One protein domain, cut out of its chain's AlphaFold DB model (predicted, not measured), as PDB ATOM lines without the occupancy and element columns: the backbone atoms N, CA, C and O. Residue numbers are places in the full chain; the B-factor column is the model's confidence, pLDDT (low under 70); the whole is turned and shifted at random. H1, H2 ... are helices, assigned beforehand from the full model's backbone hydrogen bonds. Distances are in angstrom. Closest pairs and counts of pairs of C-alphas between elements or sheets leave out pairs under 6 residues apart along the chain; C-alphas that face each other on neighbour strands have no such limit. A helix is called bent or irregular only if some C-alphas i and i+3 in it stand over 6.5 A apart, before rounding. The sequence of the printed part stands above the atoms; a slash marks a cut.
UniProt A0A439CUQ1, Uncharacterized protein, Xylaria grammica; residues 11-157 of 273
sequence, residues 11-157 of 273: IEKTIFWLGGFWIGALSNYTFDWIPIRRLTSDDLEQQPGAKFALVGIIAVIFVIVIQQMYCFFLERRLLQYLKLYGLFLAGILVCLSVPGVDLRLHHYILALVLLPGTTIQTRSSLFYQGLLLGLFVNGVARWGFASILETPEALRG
ATOM      1  N   ILE A  11     282.405 322.207 168.106       87.19
ATOM      2  CA  ILE A  11     282.298 322.174 166.637       87.19
ATOM      3  C   ILE A  11     281.905 320.774 166.165       87.19
ATOM      4  O   ILE A  11     280.975 320.618 165.377       87.19
ATOM      5  N   GLU A  12     282.576 319.751 166.693       85.50
ATOM      6  CA  GLU A  12     282.341 318.361 166.318       85.50
ATOM      7  C   GLU A  12     280.897 317.933 166.607       85.50
ATOM      8  O   GLU A  12     280.234 317.363 165.741       85.50
ATOM      9  N   LYS A  13     280.366 318.275 167.787       83.81
ATOM     10  CA  LYS A  13     278.964 317.995 168.130       83.81
ATOM     11  C   LYS A  13     278.000 318.638 167.157       83.81
ATOM     12  O   LYS A  13     277.074 317.973 166.704       83.81
ATOM     13  N   THR A  14     278.206 319.923 166.873       89.38
ATOM     14  CA  THR A  14     277.330 320.672 165.980       89.38
ATOM     15  C   THR A  14     277.344 320.030 164.605       89.38
ATOM     16  O   THR A  14     276.279 319.747 164.077       89.38
ATOM     17  N   ILE A  15     278.518 319.701 164.064       93.12
ATOM     18  CA  ILE A  15     278.627 319.069 162.745       93.12
ATOM     19  C   ILE A  15     277.948 317.695 162.726       93.12
ATOM     20  O   ILE A  15     277.120 317.455 161.853       93.12
ATOM     21  N   PHE A  16     278.246 316.797 163.670       93.19
ATOM     22  CA  PHE A  16     277.667 315.449 163.645       93.19
ATOM     23  C   PHE A  16     276.165 315.452 163.910       93.19
ATOM     24  O   PHE A  16     275.414 314.793 163.193       93.19
ATOM     25  N   TRP A  17     275.718 316.191 164.923       94.56
ATOM     26  CA  TRP A  17     274.310 316.220 165.292       94.56
ATOM     27  C   TRP A  17     273.476 316.969 164.251       94.56
ATOM     28  O   TRP A  17     272.486 316.430 163.763       94.56
ATOM     29  N   LEU A  18     273.893 318.177 163.851       95.31
ATOM     30  CA  LEU A  18     273.161 318.972 162.860       95.31
ATOM     31  C   LEU A  18     273.267 318.349 161.464       95.31
ATOM     32  O   LEU A  18     272.292 318.358 160.722       95.31
ATOM     33  N   GLY A  19     274.416 317.763 161.119       95.75
ATOM     34  CA  GLY A  19     274.603 317.027 159.869       95.75
ATOM     35  C   GLY A  19     273.665 315.826 159.770       95.75
ATOM     36  O   GLY A  19     272.951 315.694 158.778       95.75
ATOM     37  N   GLY A  20     273.589 315.000 160.820       96.25
ATOM     38  CA  GLY A  20     272.599 313.923 160.897       96.25
ATOM     39  C   GLY A  20     271.171 314.460 160.789       96.25
ATOM     40  O   GLY A  20     270.383 313.956 159.990       96.25
ATOM     41  N   PHE A  21     270.858 315.527 161.529       97.62
ATOM     42  CA  PHE A  21     269.538 316.161 161.513       97.62
ATOM     43  C   PHE A  21     269.111 316.618 160.121       97.62
ATOM     44  O   PHE A  21     268.014 316.271 159.698       97.62
ATOM     45  N   TRP A  22     269.967 317.324 159.379       97.44
ATOM     46  CA  TRP A  22     269.651 317.748 158.013       97.44
ATOM     47  C   TRP A  22     269.426 316.568 157.075       97.44
ATOM     48  O   TRP A  22     268.473 316.595 156.298       97.44
ATOM     49  N   ILE A  23     270.252 315.521 157.174       97.12
ATOM     50  CA  ILE A  23     270.087 314.316 156.352       97.12
ATOM     51  C   ILE A  23     268.716 313.681 156.599       97.12
ATOM     52  O   ILE A  23     268.038 313.321 155.640       97.12
ATOM     53  N   GLY A  24     268.294 313.575 157.861       96.69
ATOM     54  CA  GLY A  24     266.992 313.014 158.220       96.69
ATOM     55  C   GLY A  24     265.821 313.933 157.871       96.69
ATOM     56  O   GLY A  24     264.807 313.470 157.362       96.69
ATOM     57  N   ALA A  25     265.957 315.237 158.118       97.12
ATOM     58  CA  ALA A  25     264.916 316.230 157.855       97.12
ATOM     59  C   ALA A  25     264.625 316.377 156.356       97.12
ATOM     60  O   ALA A  25     263.483 316.620 155.967       97.12
ATOM     61  N   LEU A  26     265.644 316.175 155.517       96.38
ATOM     62  CA  LEU A  26     265.561 316.203 154.059       96.38
ATOM     63  C   LEU A  26     265.563 314.788 153.460       96.38
ATOM     64  O   LEU A  26     266.061 314.595 152.352       96.38
ATOM     65  N   SER A  27     265.016 313.787 154.161       93.50
ATOM     66  CA  SER A  27     265.028 312.384 153.711       93.50
ATOM     67  C   SER A  27     264.377 312.161 152.346       93.50
ATOM     68  O   SER A  27     264.768 311.257 151.615       93.50
ATOM     69  N   ASN A  28     263.423 313.010 151.965       91.19
ATOM     70  CA  ASN A  28     262.812 313.020 150.636       91.19
ATOM     71  C   ASN A  28     263.774 313.435 149.506       91.19
ATOM     72  O   ASN A  28     263.424 313.274 148.348       91.19
ATOM     73  N   TYR A  29     264.951 313.973 149.832       92.25
ATOM     74  CA  TYR A  29     266.035 314.248 148.889       92.25
ATOM     75  C   TYR A  29     267.242 313.337 149.135       92.25
ATOM     76  O   TYR A  29     267.844 312.833 148.191       92.25
ATOM     77  N   THR A  30     267.611 313.101 150.398       93.38
ATOM     78  CA  THR A  30     268.827 312.343 150.742       93.38
ATOM     79  C   THR A  30     268.683 310.837 150.546       93.38
ATOM     80  O   THR A  30     269.695 310.170 150.328       93.38
ATOM     81  N   PHE A  31     267.458 310.302 150.587       90.62
ATOM     82  CA  PHE A  31     267.171 308.873 150.410       90.62
ATOM     83  C   PHE A  31     266.362 308.552 149.148       90.62
ATOM     84  O   PHE A  31     266.055 307.387 148.923       90.62
ATOM     85  N   ASP A  32     266.057 309.537 148.297       87.25
ATOM     86  CA  ASP A  32     265.234 309.337 147.088       87.25
ATOM     87  C   ASP A  32     265.880 308.391 146.057       87.25
ATOM     88  O   ASP A  32     265.207 307.707 145.293       87.25
ATOM     89  N   TRP A  33     267.211 308.290 146.078       86.94
ATOM     90  CA  TRP A  33     267.970 307.372 145.227       86.94
ATOM     91  C   TRP A  33     267.868 305.900 145.661       86.94
ATOM     92  O   TRP A  33     268.295 305.015 144.919       86.94
ATOM     93  N   ILE A  34     267.331 305.615 146.855       88.50
ATOM     94  CA  ILE A  34     267.138 304.250 147.348       88.50
ATOM     95  C   ILE A  34     265.871 303.678 146.685       88.50
ATOM     96  O   ILE A  34     264.788 304.226 146.889       88.50
ATOM     97  N   PRO A  35     265.958 302.565 145.931       85.00
ATOM     98  CA  PRO A  35     264.840 302.016 145.162       85.00
ATOM     99  C   PRO A  35     263.852 301.248 146.058       85.00
ATOM    100  O   PRO A  35     263.687 300.041 145.922       85.00
ATOM    101  N   ILE A  36     263.241 301.928 147.031       83.50
ATOM    102  CA  ILE A  36     262.231 301.370 147.937       83.50
ATOM    103  C   ILE A  36     261.119 302.403 148.104       83.50
ATOM    104  O   ILE A  36     261.274 303.392 148.817       83.50
ATOM    105  N   ARG A  37     259.973 302.164 147.460       76.88
ATOM    106  CA  ARG A  37     258.796 303.045 147.598       76.88
ATOM    107  C   ARG A  37     257.804 302.561 148.647       76.88
ATOM    108  O   ARG A  37     257.265 303.374 149.394       76.88
ATOM    109  N   ARG A  38     257.561 301.251 148.700       76.50
ATOM    110  CA  ARG A  38     256.710 300.592 149.697       76.50
ATOM    111  C   ARG A  38     257.340 299.264 150.092       76.50
ATOM    112  O   ARG A  38     258.063 298.653 149.311       76.50
ATOM    113  N   LEU A  39     257.060 298.833 151.317       76.75
ATOM    114  CA  LEU A  39     257.500 297.544 151.858       76.75
ATOM    115  C   LEU A  39     256.412 296.473 151.664       76.75
ATOM    116  O   LEU A  39     256.118 295.714 152.581       76.75
ATOM    117  N   THR A  40     255.776 296.447 150.491       77.44
ATOM    118  CA  THR A  40     254.833 295.396 150.080       77.44
ATOM    119  C   THR A  40     255.557 294.368 149.214       77.44
ATOM    120  O   THR A  40     256.504 294.713 148.507       77.44
ATOM    121  N   SER A  41     255.135 293.100 149.277       77.25
ATOM    122  CA  SER A  41     255.720 292.015 148.473       77.25
ATOM    123  C   SER A  41     255.766 292.379 146.992       77.25
ATOM    124  O   SER A  41     256.817 292.292 146.364       77.25
ATOM    125  N   ASP A  42     254.645 292.880 146.481       77.31
ATOM    126  CA  ASP A  42     254.448 293.127 145.058       77.31
ATOM    127  C   ASP A  42     255.343 294.277 144.566       77.31
ATOM    128  O   ASP A  42     255.983 294.165 143.522       77.31
ATOM    129  N   ASP A  43     255.493 295.346 145.360       74.12
ATOM    130  CA  ASP A  43     256.368 296.478 145.020       74.12
ATOM    131  C   ASP A  43     257.851 296.082 145.062       74.12
ATOM    132  O   ASP A  43     258.640 296.535 144.227       74.12
ATOM    133  N   LEU A  44     258.244 295.230 146.018       81.44
ATOM    134  CA  LEU A  44     259.621 294.743 146.153       81.44
ATOM    135  C   LEU A  44     260.024 293.792 145.019       81.44
ATOM    136  O   LEU A  44     261.214 293.661 144.726       81.44
ATOM    137  N   GLU A  45     259.064 293.100 144.408       84.81
ATOM    138  CA  GLU A  45     259.298 292.251 143.238       84.81
ATOM    139  C   GLU A  45     259.352 293.050 141.940       84.81
ATOM    140  O   GLU A  45     260.180 292.758 141.077       84.81
ATOM    141  N   GLN A  46     258.514 294.079 141.820       83.44
ATOM    142  CA  GLN A  46     258.425 294.900 140.616       83.44
ATOM    143  C   GLN A  46     259.561 295.927 140.499       83.44
ATOM    144  O   GLN A  46     259.886 296.349 139.388       83.44
ATOM    145  N   GLN A  47     260.187 296.337 141.609       84.69
ATOM    146  CA  GLN A  47     261.276 297.319 141.586       84.69
ATOM    147  C   GLN A  47     262.665 296.667 141.471       84.69
ATOM    148  O   GLN A  47     263.129 296.001 142.405       84.69
ATOM    149  N   PRO A  48     263.402 296.905 140.367       84.56
ATOM    150  CA  PRO A  48     264.754 296.384 140.219       84.56
ATOM    151  C   PRO A  48     265.674 296.989 141.288       84.56
ATOM    152  O   PRO A  48     265.746 298.202 141.463       84.56
ATOM    153  N   GLY A  49     266.389 296.132 142.019       86.81
ATOM    154  CA  GLY A  49     267.336 296.549 143.061       86.81
ATOM    155  C   GLY A  49     266.736 296.771 144.457       86.81
ATOM    156  O   GLY A  49     267.503 296.870 145.416       86.81
ATOM    157  N   ALA A  50     265.407 296.757 144.616       89.06
ATOM    158  CA  ALA A  50     264.745 296.993 145.905       89.06
ATOM    159  C   ALA A  50     265.159 295.986 146.990       89.06
ATOM    160  O   ALA A  50     265.504 296.367 148.109       89.06
ATOM    161  N   LYS A  51     265.216 294.694 146.639       89.62
ATOM    162  CA  LYS A  51     265.646 293.622 147.555       89.62
ATOM    163  C   LYS A  51     267.085 293.826 148.044       89.62
ATOM    164  O   LYS A  51     267.355 293.685 149.233       89.62
ATOM    165  N   PHE A  52     267.999 294.204 147.146       91.62
ATOM    166  CA  PHE A  52     269.399 294.466 147.500       91.62
ATOM    167  C   PHE A  52     269.535 295.683 148.418       91.62
ATOM    168  O   PHE A  52     270.235 295.609 149.429       91.62
ATOM    169  N   ALA A  53     268.834 296.775 148.106       91.50
ATOM    170  CA  ALA A  53     268.809 297.968 148.946       91.50
ATOM    171  C   ALA A  53     268.261 297.661 150.348       91.50
ATOM    172  O   ALA A  53     268.862 298.060 151.346       91.50
ATOM    173  N   LEU A  54     267.173 296.888 150.433       91.69
ATOM    174  CA  LEU A  54     266.557 296.499 151.700       91.69
ATOM    175  C   LEU A  54     267.515 295.674 152.568       91.69
ATOM    176  O   LEU A  54     267.701 295.990 153.743       91.69
ATOM    177  N   VAL A  55     268.170 294.661 151.993       93.50
ATOM    178  CA  VAL A  55     269.173 293.851 152.706       93.50
ATOM    179  C   VAL A  55     270.334 294.720 153.195       93.50
ATOM    180  O   VAL A  55     270.758 294.581 154.342       93.50
ATOM    181  N   GLY A  56     270.817 295.652 152.367       95.00
ATOM    182  CA  GLY A  56     271.875 296.590 152.748       95.00
ATOM    183  C   GLY A  56     271.483 297.477 153.932       95.00
ATOM    184  O   GLY A  56     272.244 297.594 154.892       95.00
ATOM    185  N   ILE A  57     270.276 298.050 153.911       92.81
ATOM    186  CA  ILE A  57     269.751 298.872 155.013       92.81
ATOM    187  C   ILE A  57     269.646 298.050 156.299       92.81
ATOM    188  O   ILE A  57     270.112 298.497 157.348       92.81
ATOM    189  N   ILE A  58     269.087 296.838 156.226       94.94
ATOM    190  CA  ILE A  58     268.964 295.941 157.383       94.94
ATOM    191  C   ILE A  58     270.347 295.607 157.954       94.94
ATOM    192  O   ILE A  58     270.534 295.672 159.168       94.94
ATOM    193  N   ALA A  59     271.331 295.313 157.101       97.19
ATOM    194  CA  ALA A  59     272.698 295.029 157.532       97.19
ATOM    195  C   ALA A  59     273.345 296.232 158.241       97.19
ATOM    196  O   ALA A  59     273.948 296.068 159.302       97.19
ATOM    197  N   VAL A  60     273.175 297.450 157.712       96.06
ATOM    198  CA  VAL A  60     273.679 298.679 158.352       96.06
ATOM    199  C   VAL A  60     273.018 298.902 159.712       96.06
ATOM    200  O   VAL A  60     273.718 299.129 160.699       96.06
ATOM    201  N   ILE A  61     271.688 298.786 159.799       95.12
ATOM    202  CA  ILE A  61     270.956 298.917 161.067       95.12
ATOM    203  C   ILE A  61     271.438 297.866 162.071       95.12
ATOM    204  O   ILE A  61     271.673 298.194 163.232       95.12
ATOM    205  N   PHE A  62     271.643 296.623 161.636       96.88
ATOM    206  CA  PHE A  62     272.127 295.542 162.492       96.88
ATOM    207  C   PHE A  62     273.510 295.843 163.089       96.88
ATOM    208  O   PHE A  62     273.704 295.700 164.298       96.88
ATOM    209  N   VAL A  63     274.449 296.341 162.277       97.50
ATOM    210  CA  VAL A  63     275.777 296.767 162.753       97.50
ATOM    211  C   VAL A  63     275.659 297.904 163.774       97.50
ATOM    212  O   VAL A  63     276.315 297.859 164.817       97.50
ATOM    213  N   ILE A  64     274.792 298.891 163.522       96.12
ATOM    214  CA  ILE A  64     274.532 299.997 164.458       96.12
ATOM    215  C   ILE A  64     273.983 299.467 165.787       96.12
ATOM    216  O   ILE A  64     274.462 299.864 166.849       96.12
ATOM    217  N   VAL A  65     273.013 298.549 165.749       95.69
ATOM    218  CA  VAL A  65     272.412 297.957 166.953       95.69
ATOM    219  C   VAL A  65     273.458 297.202 167.772       95.69
ATOM    220  O   VAL A  65     273.549 297.438 168.977       95.69
ATOM    221  N   ILE A  66     274.299 296.370 167.148       96.56
ATOM    222  CA  ILE A  66     275.392 295.673 167.849       96.56
ATOM    223  C   ILE A  66     276.355 296.678 168.491       96.56
ATOM    224  O   ILE A  66     276.705 296.533 169.665       96.56
ATOM    225  N   GLN A  67     276.752 297.719 167.753       96.00
ATOM    226  CA  GLN A  67     277.647 298.765 168.252       96.00
ATOM    227  C   GLN A  67     277.051 299.489 169.469       96.00
ATOM    228  O   GLN A  67     277.750 299.693 170.463       96.00
ATOM    229  N   GLN A  68     275.762 299.842 169.433       95.62
ATOM    230  CA  GLN A  68     275.069 300.478 170.558       95.62
ATOM    231  C   GLN A  68     274.916 299.522 171.748       95.62
ATOM    232  O   GLN A  68     275.183 299.912 172.885       95.62
ATOM    233  N   MET A  69     274.557 298.255 171.513       95.25
ATOM    234  CA  MET A  69     274.447 297.241 172.569       95.25
ATOM    235  C   MET A  69     275.774 297.035 173.300       95.25
ATOM    236  O   MET A  69     275.792 296.998 174.531       95.25
ATOM    237  N   TYR A  70     276.883 296.951 172.560       95.75
ATOM    238  CA  TYR A  70     278.219 296.833 173.139       95.75
ATOM    239  C   TYR A  70     278.568 298.048 174.010       95.75
ATOM    240  O   TYR A  70     278.994 297.897 175.154       95.75
ATOM    241  N   CYS A  71     278.310 299.264 173.527       94.44
ATOM    242  CA  CYS A  71     278.534 300.472 174.316       94.44
ATOM    243  C   CYS A  71     277.644 300.528 175.576       94.44
ATOM    244  O   CYS A  71     278.132 300.854 176.656       94.44
ATOM    245  N   PHE A  72     276.366 300.142 175.492       95.00
ATOM    246  CA  PHE A  72     275.481 300.079 176.661       95.00
ATOM    247  C   PHE A  72     275.892 298.996 177.659       95.00
ATOM    248  O   PHE A  72     275.638 299.137 178.862       95.00
ATOM    249  N   PHE A  73     276.500 297.911 177.179       94.75
ATOM    250  CA  PHE A  73     277.089 296.885 178.028       94.75
ATOM    251  C   PHE A  73     278.275 297.449 178.817       94.75
ATOM    252  O   PHE A  73     278.306 297.305 180.039       94.75
ATOM    253  N   LEU A  74     279.184 298.173 178.151       93.94
ATOM    254  CA  LEU A  74     280.308 298.853 178.806       93.94
ATOM    255  C   LEU A  74     279.842 299.893 179.839       93.94
ATOM    256  O   LEU A  74     280.394 299.960 180.934       93.94
ATOM    257  N   GLU A  75     278.775 300.643 179.547       92.62
ATOM    258  CA  GLU A  75     278.154 301.581 180.497       92.62
ATOM    259  C   GLU A  75     277.331 300.896 181.611       92.62
ATOM    260  O   GLU A  75     276.802 301.577 182.489       92.62
ATOM    261  N   ARG A  76     277.188 299.560 181.590       93.19
ATOM    262  CA  ARG A  76     276.348 298.762 182.511       93.19
ATOM    263  C   ARG A  76     274.866 299.156 182.520       93.19
ATOM    264  O   ARG A  76     274.155 298.947 183.503       93.19
ATOM    265  N   ARG A  77     274.375 299.700 181.407       93.25
ATOM    266  CA  ARG A  77     272.986 300.163 181.234       93.25
ATOM    267  C   ARG A  77     272.163 299.264 180.319       93.25
ATOM    268  O   ARG A  77     270.949 299.433 180.256       93.25
ATOM    269  N   LEU A  78     272.785 298.278 179.666       93.94
ATOM    270  CA  LEU A  78     272.132 297.393 178.695       93.94
ATOM    271  C   LEU A  78     270.805 296.807 179.202       93.94
ATOM    272  O   LEU A  78     269.800 296.890 178.505       93.94
ATOM    273  N   LEU A  79     270.762 296.289 180.435       94.50
ATOM    274  CA  LEU A  79     269.539 295.705 181.001       94.50
ATOM    275  C   LEU A  79     268.398 296.721 181.153       94.50
ATOM    276  O   LEU A  79     267.237 296.364 180.972       94.50
ATOM    277  N   GLN A  80     268.700 297.980 181.480       94.38
ATOM    278  CA  GLN A  80     267.681 299.031 181.590       94.38
ATOM    279  C   GLN A  80     267.062 299.327 180.220       94.38
ATOM    280  O   GLN A  80     265.846 299.459 180.109       94.38
ATOM    281  N   TYR A  81     267.889 299.365 179.174       94.19
ATOM    282  CA  TYR A  81     267.416 299.574 177.808       94.19
ATOM    283  C   TYR A  81     266.686 298.354 177.251       94.19
ATOM    284  O   TYR A  81     265.651 298.527 176.623       94.19
ATOM    285  N   LEU A  82     267.131 297.129 177.543       95.44
ATOM    286  CA  LEU A  82     266.381 295.921 177.182       95.44
ATOM    287  C   LEU A  82     264.983 295.912 177.815       95.44
ATOM    288  O   LEU A  82     264.019 295.565 177.142       95.44
ATOM    289  N   LYS A  83     264.842 296.362 179.072       97.00
ATOM    290  CA  LYS A  83     263.524 296.542 179.708       97.00
ATOM    291  C   LYS A  83     262.674 297.594 178.991       97.00
ATOM    292  O   LYS A  83     261.496 297.352 178.755       97.00
ATOM    293  N   LEU A  84     263.262 298.735 178.625       96.12
ATOM    294  CA  LEU A  84     262.571 299.789 177.875       96.12
ATOM    295  C   LEU A  84     262.084 299.291 176.505       96.12
ATOM    296  O   LEU A  84     260.923 299.478 176.157       96.12
ATOM    297  N   TYR A  85     262.947 298.619 175.745       96.50
ATOM    298  CA  TYR A  85     262.584 298.065 174.442       96.50
ATOM    299  C   TYR A  85     261.599 296.898 174.558       96.50
ATOM    300  O   TYR A  85     260.720 296.764 173.711       96.50
ATOM    301  N   GLY A  86     261.671 296.114 175.636       97.31
ATOM    302  CA  GLY A  86     260.647 295.129 175.982       97.31
ATOM    303  C   GLY A  86     259.280 295.771 176.237       97.31
ATOM    304  O   GLY A  86     258.272 295.246 175.775       97.31
ATOM    305  N   LEU A  87     259.236 296.936 176.896       97.50
ATOM    306  CA  LEU A  87     258.001 297.703 177.088       97.50
ATOM    307  C   LEU A  87     257.436 298.220 175.757       97.50
ATOM    308  O   LEU A  87     256.235 298.102 175.525       97.50
ATOM    309  N   PHE A  88     258.281 298.756 174.870       95.81
ATOM    310  CA  PHE A  88     257.843 299.169 173.532       95.81
ATOM    311  C   PHE A  88     257.289 297.993 172.725       95.81
ATOM    312  O   PHE A  88     256.217 298.115 172.134       95.81
ATOM    313  N   LEU A  89     257.971 296.845 172.748       95.56
ATOM    314  CA  LEU A  89     257.502 295.629 172.086       95.56
ATOM    315  C   LEU A  89     256.156 295.165 172.653       95.56
ATOM    316  O   LEU A  89     255.251 294.866 171.882       95.56
ATOM    317  N   ALA A  90     255.993 295.158 173.978       97.19
ATOM    318  CA  ALA A  90     254.721 294.823 174.613       97.19
ATOM    319  C   ALA A  90     253.593 295.772 174.169       97.19
ATOM    320  O   ALA A  90     252.504 295.307 173.847       97.19
ATOM    321  N   GLY A  91     253.864 297.078 174.075       94.75
ATOM    322  CA  GLY A  91     252.914 298.054 173.536       94.75
ATOM    323  C   GLY A  91     252.499 297.743 172.094       94.75
ATOM    324  O   GLY A  91     251.310 297.736 171.792       94.75
ATOM    325  N   ILE A  92     253.457 297.406 171.221       93.38
ATOM    326  CA  ILE A  92     253.174 297.002 169.833       93.38
ATOM    327  C   ILE A  92     252.334 295.717 169.790       93.38
ATOM    328  O   ILE A  92     251.385 295.641 169.016       93.38
ATOM    329  N   LEU A  93     252.632 294.722 170.632       95.12
ATOM    330  CA  LEU A  93     251.850 293.480 170.711       95.12
ATOM    331  C   LEU A  93     250.406 293.730 171.173       95.12
ATOM    332  O   LEU A  93     249.481 293.117 170.644       95.12
ATOM    333  N   VAL A  94     250.199 294.655 172.116       95.38
ATOM    334  CA  VAL A  94     248.853 295.095 172.518       95.38
ATOM    335  C   VAL A  94     248.137 295.755 171.341       95.38
ATOM    336  O   VAL A  94     246.996 295.401 171.064       95.38
ATOM    337  N   CYS A  95     248.807 296.650 170.611       92.94
ATOM    338  CA  CYS A  95     248.255 297.278 169.409       92.94
ATOM    339  C   CYS A  95     247.848 296.245 168.343       92.94
ATOM    340  O   CYS A  95     246.753 296.339 167.804       92.94
ATOM    341  N   LEU A  96     248.679 295.227 168.095       92.81
ATOM    342  CA  LEU A  96     248.379 294.127 167.164       92.81
ATOM    343  C   LEU A  96     247.217 293.232 167.617       92.81
ATOM    344  O   LEU A  96     246.667 292.491 166.808       92.81
ATOM    345  N   SER A  97     246.853 293.271 168.900       93.75
ATOM    346  CA  SER A  97     245.741 292.485 169.446       93.75
ATOM    347  C   SER A  97     244.383 293.182 169.289       93.75
ATOM    348  O   SER A  97     243.356 292.590 169.620       93.75
ATOM    349  N   VAL A  98     244.355 294.439 168.826       94.12
ATOM    350  CA  VAL A  98     243.116 295.201 168.629       94.12
ATOM    351  C   VAL A  98     242.455 294.766 167.312       94.12
ATOM    352  O   VAL A  98     243.072 294.904 166.259       94.12
ATOM    353  N   PRO A  99     241.212 294.250 167.328       93.62
ATOM    354  CA  PRO A  99     240.541 293.808 166.109       93.62
ATOM    355  C   PRO A  99     240.077 294.991 165.248       93.62
ATOM    356  O   PRO A  99     239.664 296.027 165.770       93.62
ATOM    357  N   GLY A 100     240.075 294.804 163.925       89.44
ATOM    358  CA  GLY A 100     239.532 295.776 162.964       89.44
ATOM    359  C   GLY A 100     240.452 296.958 162.637       89.44
ATOM    360  O   GLY A 100     240.015 297.898 161.979       89.44
ATOM    361  N   VAL A 101     241.708 296.916 163.081       93.44
ATOM    362  CA  VAL A 101     242.750 297.894 162.747       93.44
ATOM    363  C   VAL A 101     244.044 297.168 162.417       93.44
ATOM    364  O   VAL A 101     244.338 296.128 163.005       93.44
ATOM    365  N   ASP A 102     244.838 297.742 161.521       90.25
ATOM    366  CA  ASP A 102     246.174 297.254 161.217       90.25
ATOM    367  C   ASP A 102     247.241 298.243 161.699       90.25
ATOM    368  O   ASP A 102     247.017 299.446 161.890       90.25
ATOM    369  N   LEU A 103     248.443 297.711 161.909       89.88
ATOM    370  CA  LEU A 103     249.589 298.472 162.380       89.88
ATOM    371  C   LEU A 103     250.254 299.227 161.221       89.88
ATOM    372  O   LEU A 103     250.807 298.612 160.307       89.88
ATOM    373  N   ARG A 104     250.307 300.560 161.310       87.56
ATOM    374  CA  ARG A 104     251.023 301.423 160.360       87.56
ATOM    375  C   ARG A 104     252.159 302.173 161.039       87.56
ATOM    376  O   ARG A 104     251.991 303.239 161.630       87.56
ATOM    377  N   LEU A 105     253.369 301.633 160.918       87.56
ATOM    378  CA  LEU A 105     254.566 302.284 161.452       87.56
ATOM    379  C   LEU A 105     255.153 303.265 160.437       87.56
ATOM    380  O   LEU A 105     255.952 302.905 159.576       87.56
ATOM    381  N   HIS A 106     254.785 304.535 160.575       90.88
ATOM    382  CA  HIS A 106     255.470 305.629 159.895       90.88
ATOM    383  C   HIS A 106     256.911 305.767 160.408       90.88
ATOM    384  O   HIS A 106     257.196 305.525 161.586       90.88
ATOM    385  N   HIS A 107     257.841 306.223 159.560       91.44
ATOM    386  CA  HIS A 107     259.253 306.319 159.958       91.44
ATOM    387  C   HIS A 107     259.500 307.291 161.119       91.44
ATOM    388  O   HIS A 107     260.473 307.119 161.848       91.44
ATOM    389  N   TYR A 108     258.615 308.267 161.352       93.44
ATOM    390  CA  TYR A 108     258.722 309.156 162.513       93.44
ATOM    391  C   TYR A 108     258.467 308.416 163.840       93.44
ATOM    392  O   TYR A 108     259.090 308.740 164.848       93.44
ATOM    393  N   ILE A 109     257.605 307.389 163.843       93.88
ATOM    394  CA  ILE A 109     257.362 306.532 165.014       93.88
ATOM    395  C   ILE A 109     258.595 305.664 165.263       93.88
ATOM    396  O   ILE A 109     259.076 305.585 166.393       93.88
ATOM    397  N   LEU A 110     259.153 305.068 164.202       92.75
ATOM    398  CA  LEU A 110     260.405 304.310 164.289       92.75
ATOM    399  C   LEU A 110     261.534 305.179 164.850       92.75
ATOM    400  O   LEU A 110     262.271 304.735 165.728       92.75
ATOM    401  N   ALA A 111     261.629 306.435 164.407       95.50
ATOM    402  CA  ALA A 111     262.604 307.377 164.932       95.50
ATOM    403  C   ALA A 111     262.460 307.586 166.446       95.50
ATOM    404  O   ALA A 111     263.456 307.505 167.163       95.50
ATOM    405  N   LEU A 112     261.237 307.781 166.948       93.88
ATOM    406  CA  LEU A 112     260.975 307.928 168.384       93.88
ATOM    407  C   LEU A 112     261.310 306.662 169.181       93.88
ATOM    408  O   LEU A 112     261.904 306.760 170.255       93.88
ATOM    409  N   VAL A 113     260.971 305.481 168.658       94.88
ATOM    410  CA  VAL A 113     261.268 304.191 169.303       94.88
ATOM    411  C   VAL A 113     262.779 303.943 169.371       94.88
ATOM    412  O   VAL A 113     263.290 303.448 170.376       94.88
ATOM    413  N   LEU A 114     263.525 304.310 168.329       95.38
ATOM    414  CA  LEU A 114     264.971 304.085 168.251       95.38
ATOM    415  C   LEU A 114     265.795 305.148 168.994       95.38
ATOM    416  O   LEU A 114     266.892 304.840 169.461       95.38
ATOM    417  N   LEU A 115     265.279 306.371 169.163       95.56
ATOM    418  CA  LEU A 115     266.023 307.497 169.740       95.56
ATOM    419  C   LEU A 115     266.644 307.204 171.126       95.56
ATOM    420  O   LEU A 115     267.828 307.510 171.306       95.56
ATOM    421  N   PRO A 116     265.955 306.566 172.100       94.75
ATOM    422  CA  PRO A 116     266.557 306.221 173.392       94.75
ATOM    423  C   PRO A 116     267.826 305.364 173.269       94.75
ATOM    424  O   PRO A 116     268.782 305.559 174.026       94.75
ATOM    425  N   GLY A 117     267.874 304.468 172.284       94.56
ATOM    426  CA  GLY A 117     268.996 303.575 171.995       94.56
ATOM    427  C   GLY A 117     270.230 304.271 171.424       94.56
ATOM    428  O   GLY A 117     271.226 303.613 171.165       94.56
ATOM    429  N   THR A 118     270.187 305.593 171.253       95.12
ATOM    430  CA  THR A 118     271.304 306.405 170.741       95.12
ATOM    431  C   THR A 118     271.810 307.413 171.775       95.12
ATOM    432  O   THR A 118     272.508 308.363 171.450       95.12
ATOM    433  N   THR A 119     271.460 307.232 173.050       92.00
ATOM    434  CA  THR A 119     271.787 308.179 174.137       92.00
ATOM    435  C   THR A 119     273.200 308.026 174.717       92.00
ATOM    436  O   THR A 119     273.524 308.671 175.717       92.00
ATOM    437  N   ILE A 120     274.032 307.183 174.109       90.50
ATOM    438  CA  ILE A 120     275.440 306.989 174.465       90.50
ATOM    439  C   ILE A 120     276.248 308.204 173.995       90.50
ATOM    440  O   ILE A 120     275.966 308.796 172.953       90.50
ATOM    441  N   GLN A 121     277.275 308.594 174.747       87.12
ATOM    442  CA  GLN A 121     278.159 309.708 174.382       87.12
ATOM    443  C   GLN A 121     279.251 309.284 173.377       87.12
ATOM    444  O   GLN A 121     280.441 309.437 173.637       87.12
ATOM    445  N   THR A 122     278.867 308.757 172.208       89.31
ATOM    446  CA  THR A 122     279.796 308.541 171.080       89.31
ATOM    447  C   THR A 122     279.508 309.491 169.918       89.31
ATOM    448  O   THR A 122     278.384 309.962 169.742       89.31
ATOM    449  N   ARG A 123     280.515 309.732 169.066       91.44
ATOM    450  CA  ARG A 123     280.365 310.517 167.823       91.44
ATOM    451  C   ARG A 123     279.275 309.943 166.912       91.44
ATOM    452  O   ARG A 123     278.431 310.685 166.420       91.44
ATOM    453  N   SER A 124     279.246 308.616 166.763       93.62
ATOM    454  CA  SER A 124     278.206 307.916 165.999       93.62
ATOM    455  C   SER A 124     276.815 308.147 166.591       93.62
ATOM    456  O   SER A 124     275.879 308.466 165.866       93.62
ATOM    457  N   SER A 125     276.686 308.095 167.918       93.81
ATOM    458  CA  SER A 125     275.419 308.325 168.616       93.81
ATOM    459  C   SER A 125     274.903 309.755 168.469       93.81
ATOM    460  O   SER A 125     273.693 309.947 168.390       93.81
ATOM    461  N   LEU A 126     275.784 310.762 168.402       92.81
ATOM    462  CA  LEU A 126     275.382 312.142 168.098       92.81
ATOM    463  C   LEU A 126     274.781 312.251 166.694       92.81
ATOM    464  O   LEU A 126     273.727 312.865 166.530       92.81
ATOM    465  N   PHE A 127     275.415 311.612 165.709       95.75
ATOM    466  CA  PHE A 127     274.893 311.556 164.346       95.75
ATOM    467  C   PHE A 127     273.545 310.828 164.281       95.75
ATOM    468  O   PHE A 127     272.604 311.351 163.691       95.75
ATOM    469  N   TYR A 128     273.412 309.666 164.933       96.69
ATOM    470  CA  TYR A 128     272.155 308.909 164.956       96.69
ATOM    471  C   TYR A 128     271.023 309.681 165.642       96.69
ATOM    472  O   TYR A 128     269.913 309.698 165.123       96.69
ATOM    473  N   GLN A 129     271.294 310.367 166.759       95.69
ATOM    474  CA  GLN A 129     270.306 311.233 167.416       95.69
ATOM    475  C   GLN A 129     269.812 312.334 166.477       95.69
ATOM    476  O   GLN A 129     268.606 312.547 166.373       95.69
ATOM    477  N   GLY A 130     270.740 313.011 165.791       96.50
ATOM    478  CA  GLY A 130     270.412 314.009 164.780       96.50
ATOM    479  C   GLY A 130     269.541 313.411 163.679       96.50
ATOM    480  O   GLY A 130     268.434 313.885 163.450       96.50
ATOM    481  N   LEU A 131     270.002 312.323 163.056       97.56
ATOM    482  CA  LEU A 131     269.311 311.637 161.961       97.56
ATOM    483  C   LEU A 131     267.889 311.210 162.329       97.56
ATOM    484  O   LEU A 131     266.958 311.487 161.578       97.56
ATOM    485  N   LEU A 132     267.710 310.574 163.488       97.81
ATOM    486  CA  LEU A 132     266.400 310.136 163.963       97.81
ATOM    487  C   LEU A 132     265.494 311.336 164.257       97.81
ATOM    488  O   LEU A 132     264.333 311.329 163.860       97.81
ATOM    489  N   LEU A 133     266.007 312.401 164.881       97.75
ATOM    490  CA  LEU A 133     265.200 313.601 165.110       97.75
ATOM    491  C   LEU A 133     264.818 314.300 163.795       97.75
ATOM    492  O   LEU A 133     263.691 314.771 163.658       97.75
ATOM    493  N   GLY A 134     265.717 314.324 162.811       97.75
ATOM    494  CA  GLY A 134     265.428 314.815 161.467       97.75
ATOM    495  C   GLY A 134     264.335 313.990 160.785       97.75
ATOM    496  O   GLY A 134     263.362 314.553 160.292       97.75
ATOM    497  N   LEU A 135     264.441 312.658 160.827       96.88
ATOM    498  CA  LEU A 135     263.418 311.741 160.310       96.88
ATOM    499  C   LEU A 135     262.067 311.929 161.007       96.88
ATOM    500  O   LEU A 135     261.025 311.868 160.354       96.88
ATOM    501  N   PHE A 136     262.079 312.187 162.317       97.44
ATOM    502  CA  PHE A 136     260.879 312.530 163.067       97.44
ATOM    503  C   PHE A 136     260.229 313.810 162.526       97.44
ATOM    504  O   PHE A 136     259.051 313.786 162.174       97.44
ATOM    505  N   VAL A 137     260.999 314.896 162.386       97.81
ATOM    506  CA  VAL A 137     260.504 316.169 161.832       97.81
ATOM    507  C   VAL A 137     259.976 315.983 160.409       97.81
ATOM    508  O   VAL A 137     258.872 316.433 160.114       97.81
ATOM    509  N   ASN A 138     260.716 315.282 159.546       97.06
ATOM    510  CA  ASN A 138     260.294 315.007 158.174       97.06
ATOM    511  C   ASN A 138     258.966 314.240 158.130       97.06
ATOM    512  O   ASN A 138     258.047 314.622 157.409       97.06
ATOM    513  N   GLY A 139     258.846 313.165 158.914       94.81
ATOM    514  CA  GLY A 139     257.644 312.340 158.893       94.81
ATOM    515  C   GLY A 139     256.427 313.050 159.488       94.81
ATOM    516  O   GLY A 139     255.351 312.962 158.902       94.81
ATOM    517  N   VAL A 140     256.588 313.822 160.569       95.88
ATOM    518  CA  VAL A 140     255.496 314.656 161.108       95.88
ATOM    519  C   VAL A 140     255.097 315.748 160.115       95.88
ATOM    520  O   VAL A 140     253.912 316.003 159.940       95.88
ATOM    521  N   ALA A 141     256.046 316.362 159.405       95.12
ATOM    522  CA  ALA A 141     255.719 317.331 158.360       95.12
ATOM    523  C   ALA A 141     254.943 316.696 157.189       95.12
ATOM    524  O   ALA A 141     254.122 317.363 156.565       95.12
ATOM    525  N   ARG A 142     255.187 315.412 156.895       91.56
ATOM    526  CA  ARG A 142     254.560 314.690 155.779       91.56
ATOM    527  C   ARG A 142     253.187 314.100 156.104       91.56
ATOM    528  O   ARG A 142     252.308 314.147 155.251       91.56
ATOM    529  N   TRP A 143     253.014 313.514 157.287       89.19
ATOM    530  CA  TRP A 143     251.790 312.787 157.667       89.19
ATOM    531  C   TRP A 143     251.108 313.341 158.920       89.19
ATOM    532  O   TRP A 143     250.126 312.772 159.391       89.19
ATOM    533  N   GLY A 144     251.618 314.429 159.496       91.38
ATOM    534  CA  GLY A 144     251.189 314.884 160.813       91.38
ATOM    535  C   GLY A 144     251.483 313.840 161.893       91.38
ATOM    536  O   GLY A 144     252.395 313.021 161.778       91.38
ATOM    537  N   PHE A 145     250.672 313.846 162.947       90.81
ATOM    538  CA  PHE A 145     250.689 312.825 163.997       90.81
ATOM    539  C   PHE A 145     249.710 311.685 163.672       90.81
ATOM    540  O   PHE A 145     248.823 311.378 164.467       90.81
ATOM    541  N   ALA A 146     249.837 311.099 162.477       88.88
ATOM    542  CA  ALA A 146     249.002 309.980 162.038       88.88
ATOM    543  C   ALA A 146     249.068 308.803 163.022       88.88
ATOM    544  O   ALA A 146     250.129 308.512 163.579       88.88
ATOM    545  N   SER A 147     247.943 308.122 163.233       89.00
ATOM    546  CA  SER A 147     247.840 307.034 164.209       89.00
ATOM    547  C   SER A 147     248.809 305.880 163.906       89.00
ATOM    548  O   SER A 147     249.158 305.612 162.760       89.00
ATOM    549  N   ILE A 148     249.228 305.172 164.958       90.62
ATOM    550  CA  ILE A 148     249.965 303.898 164.847       90.62
ATOM    551  C   ILE A 148     249.027 302.771 164.377       90.62
ATOM    552  O   ILE A 148     249.471 301.819 163.738       90.62
ATOM    553  N   LEU A 149     247.740 302.882 164.714       91.94
ATOM    554  CA  LEU A 149     246.679 301.947 164.354       91.94
ATOM    555  C   LEU A 149     245.703 302.635 163.409       91.94
ATOM    556  O   LEU A 149     245.110 303.655 163.770       91.94
ATOM    557  N   GLU A 150     245.531 302.076 162.223       88.38
ATOM    558  CA  GLU A 150     244.624 302.598 161.204       88.38
ATOM    559  C   GLU A 150     243.650 301.504 160.775       88.38
ATOM    560  O   GLU A 150     243.974 300.320 160.828       88.38
ATOM    561  N   THR A 151     242.436 301.883 160.375       88.44
ATOM    562  CA  THR A 151     241.491 300.900 159.840       88.44
ATOM    563  C   THR A 151     241.921 300.463 158.435       88.44
ATOM    564  O   THR A 151     242.600 301.231 157.737       88.44
ATOM    565  N   PRO A 152     241.505 299.271 157.973       82.75
ATOM    566  CA  PRO A 152     241.777 298.819 156.612       82.75
ATOM    567  C   PRO A 152     241.331 299.828 155.543       82.75
ATOM    568  O   PRO A 152     241.985 299.973 154.513       82.75
ATOM    569  N   GLU A 153     240.244 300.564 155.787       77.56
ATOM    570  CA  GLU A 153     239.744 301.610 154.891       77.56
ATOM    571  C   GLU A 153     240.697 302.812 154.832       77.56
ATOM    572  O   GLU A 153     241.017 303.287 153.744       77.56
ATOM    573  N   ALA A 154     241.199 303.278 155.981       80.75
ATOM    574  CA  ALA A 154     242.151 304.388 156.045       80.75
ATOM    575  C   ALA A 154     243.508 304.028 155.411       80.75
ATOM    576  O   ALA A 154     244.131 304.857 154.745       80.75
ATOM    577  N   LEU A 155     243.940 302.773 155.571       78.25
ATOM    578  CA  LEU A 155     245.151 302.238 154.949       78.25
ATOM    579  C   LEU A 155     245.031 302.093 153.442       78.25
ATOM    580  O   LEU A 155     245.991 302.370 152.717       78.25
ATOM    581  N   ARG A 156     243.854 301.665 152.978       74.44
ATOM    582  CA  ARG A 156     243.536 301.592 151.557       74.44
ATOM    583  C   ARG A 156     243.573 302.987 150.933       74.44
ATOM    584  O   ARG A 156     244.134 303.126 149.849       74.44
ATOM    585  N   GLY A 157     243.055 304.010 151.621       74.50
ATOM    586  CA  GLY A 157     242.978 305.375 151.092       74.50
ATOM    587  C   GLY A 157     242.236 305.387 149.752       74.50
ATOM    588  O   GLY A 157     241.161 304.808 149.649       74.50
TER     589      GLY A 157
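AT A GLANCE: This is residues 11 to 157 of the 273 residues of an uncharacterized protein of Xylaria grammica (UniProt A0A439CUQ1). Look first at the longest helix, H4, which meets H5 near their joined ends to make an open V; beside this V, H6, H7 and H1 stand side by side in a row, with H7 in the middle. H6 is the helix of the row next to the V, and the small helices H2, H3 and H8 lie toward the other end of the model, away from the tip of the V. The printed part has 147 residues, with eight named helices, H1 to H8 in chain order, and no named strand; its class is all helix. It is compact, with a radius of gyration of the C-alphas of 16.7 A, and spans 46 by 35 by 29 A.

IN THESE COORDINATES: Find C-alpha 50 at (264.745, 296.993, 145.905); from there H4, residues 50 to 74, runs 36.4 A to C-alpha 74 at (280.308, 298.853, 178.806). H5, residues 78 to 96, is 26.6 A long. H6 covers residues 107 to 118 over 16.2 A and is only just irregular: C-alphas 113 and 116 are 7.0 A apart. H7, residues 123 to 143, is 30.4 A long. Go back to C-alpha 11 at (282.298, 322.174, 166.637) for H1, residues 11 to 25, which is 20.4 A long. The short helices are H2, residues 27 to 30, H3, residues 41 to 46, and H8, residues 152 to 156.

HOW THE PARTS SIT: Start at Phe 72 of H4 and Leu 78 of H5, whose C-alphas are the closest of the two helices at 4.8 A; the helices are close but not clearly touching, at a steep tilt of 42 degrees, opposite ways. Gly 117 of H6 brings that helix close but not clearly touching to H4 at Gln 68, 7.0 A between C-alphas, and to H5 at Tyr 81, 7.2 A. H6 and H7 touch as a helical hairpin, closest at the C-alphas of Tyr 108 and Phe 136, 4.0 A apart, at a shallow tilt of 21 degrees, opposite ways. H7 touches H1, closest at the C-alphas of Ala 25 and Gly 134, 3.9 A apart, at a shallow tilt of 30 degrees, the same way. H4 and H7 are near each other, with 7 pairs of C-alphas within 10 A. H3 and H4 only just touch, only at the corner by their link, with 3 pairs of C-alphas within 8 A; Leu 44 and Ala 50 have the closest, 5.6 A apart, and H4 takes part with residues 50 to 51 alone. H2 is close but not clearly touching to H1, closest at the C-alphas of Ile 23 and Thr 30, 6.1 A apart. H8 touches no helix, but before it residues 149 to 150 pair antiparallel with residues 102 to 103. In H1, H3, H4, H5, H7 and H8 every O i to N i+4 pair is within hydrogen-bond range; in H6 5 of 8 are, and H2 is too short for such a pair.

THE WHOLE: The C-alphas farthest apart are those of Ile 11 and Pro 99, 50.5 A. The printed part has no cut, and no link is long. Residues 58 to 63, which belong to H4, stand free. The mean pLDDT of the printed part is 91.6, no printed residue is under 70, and H8 has a mean of 79.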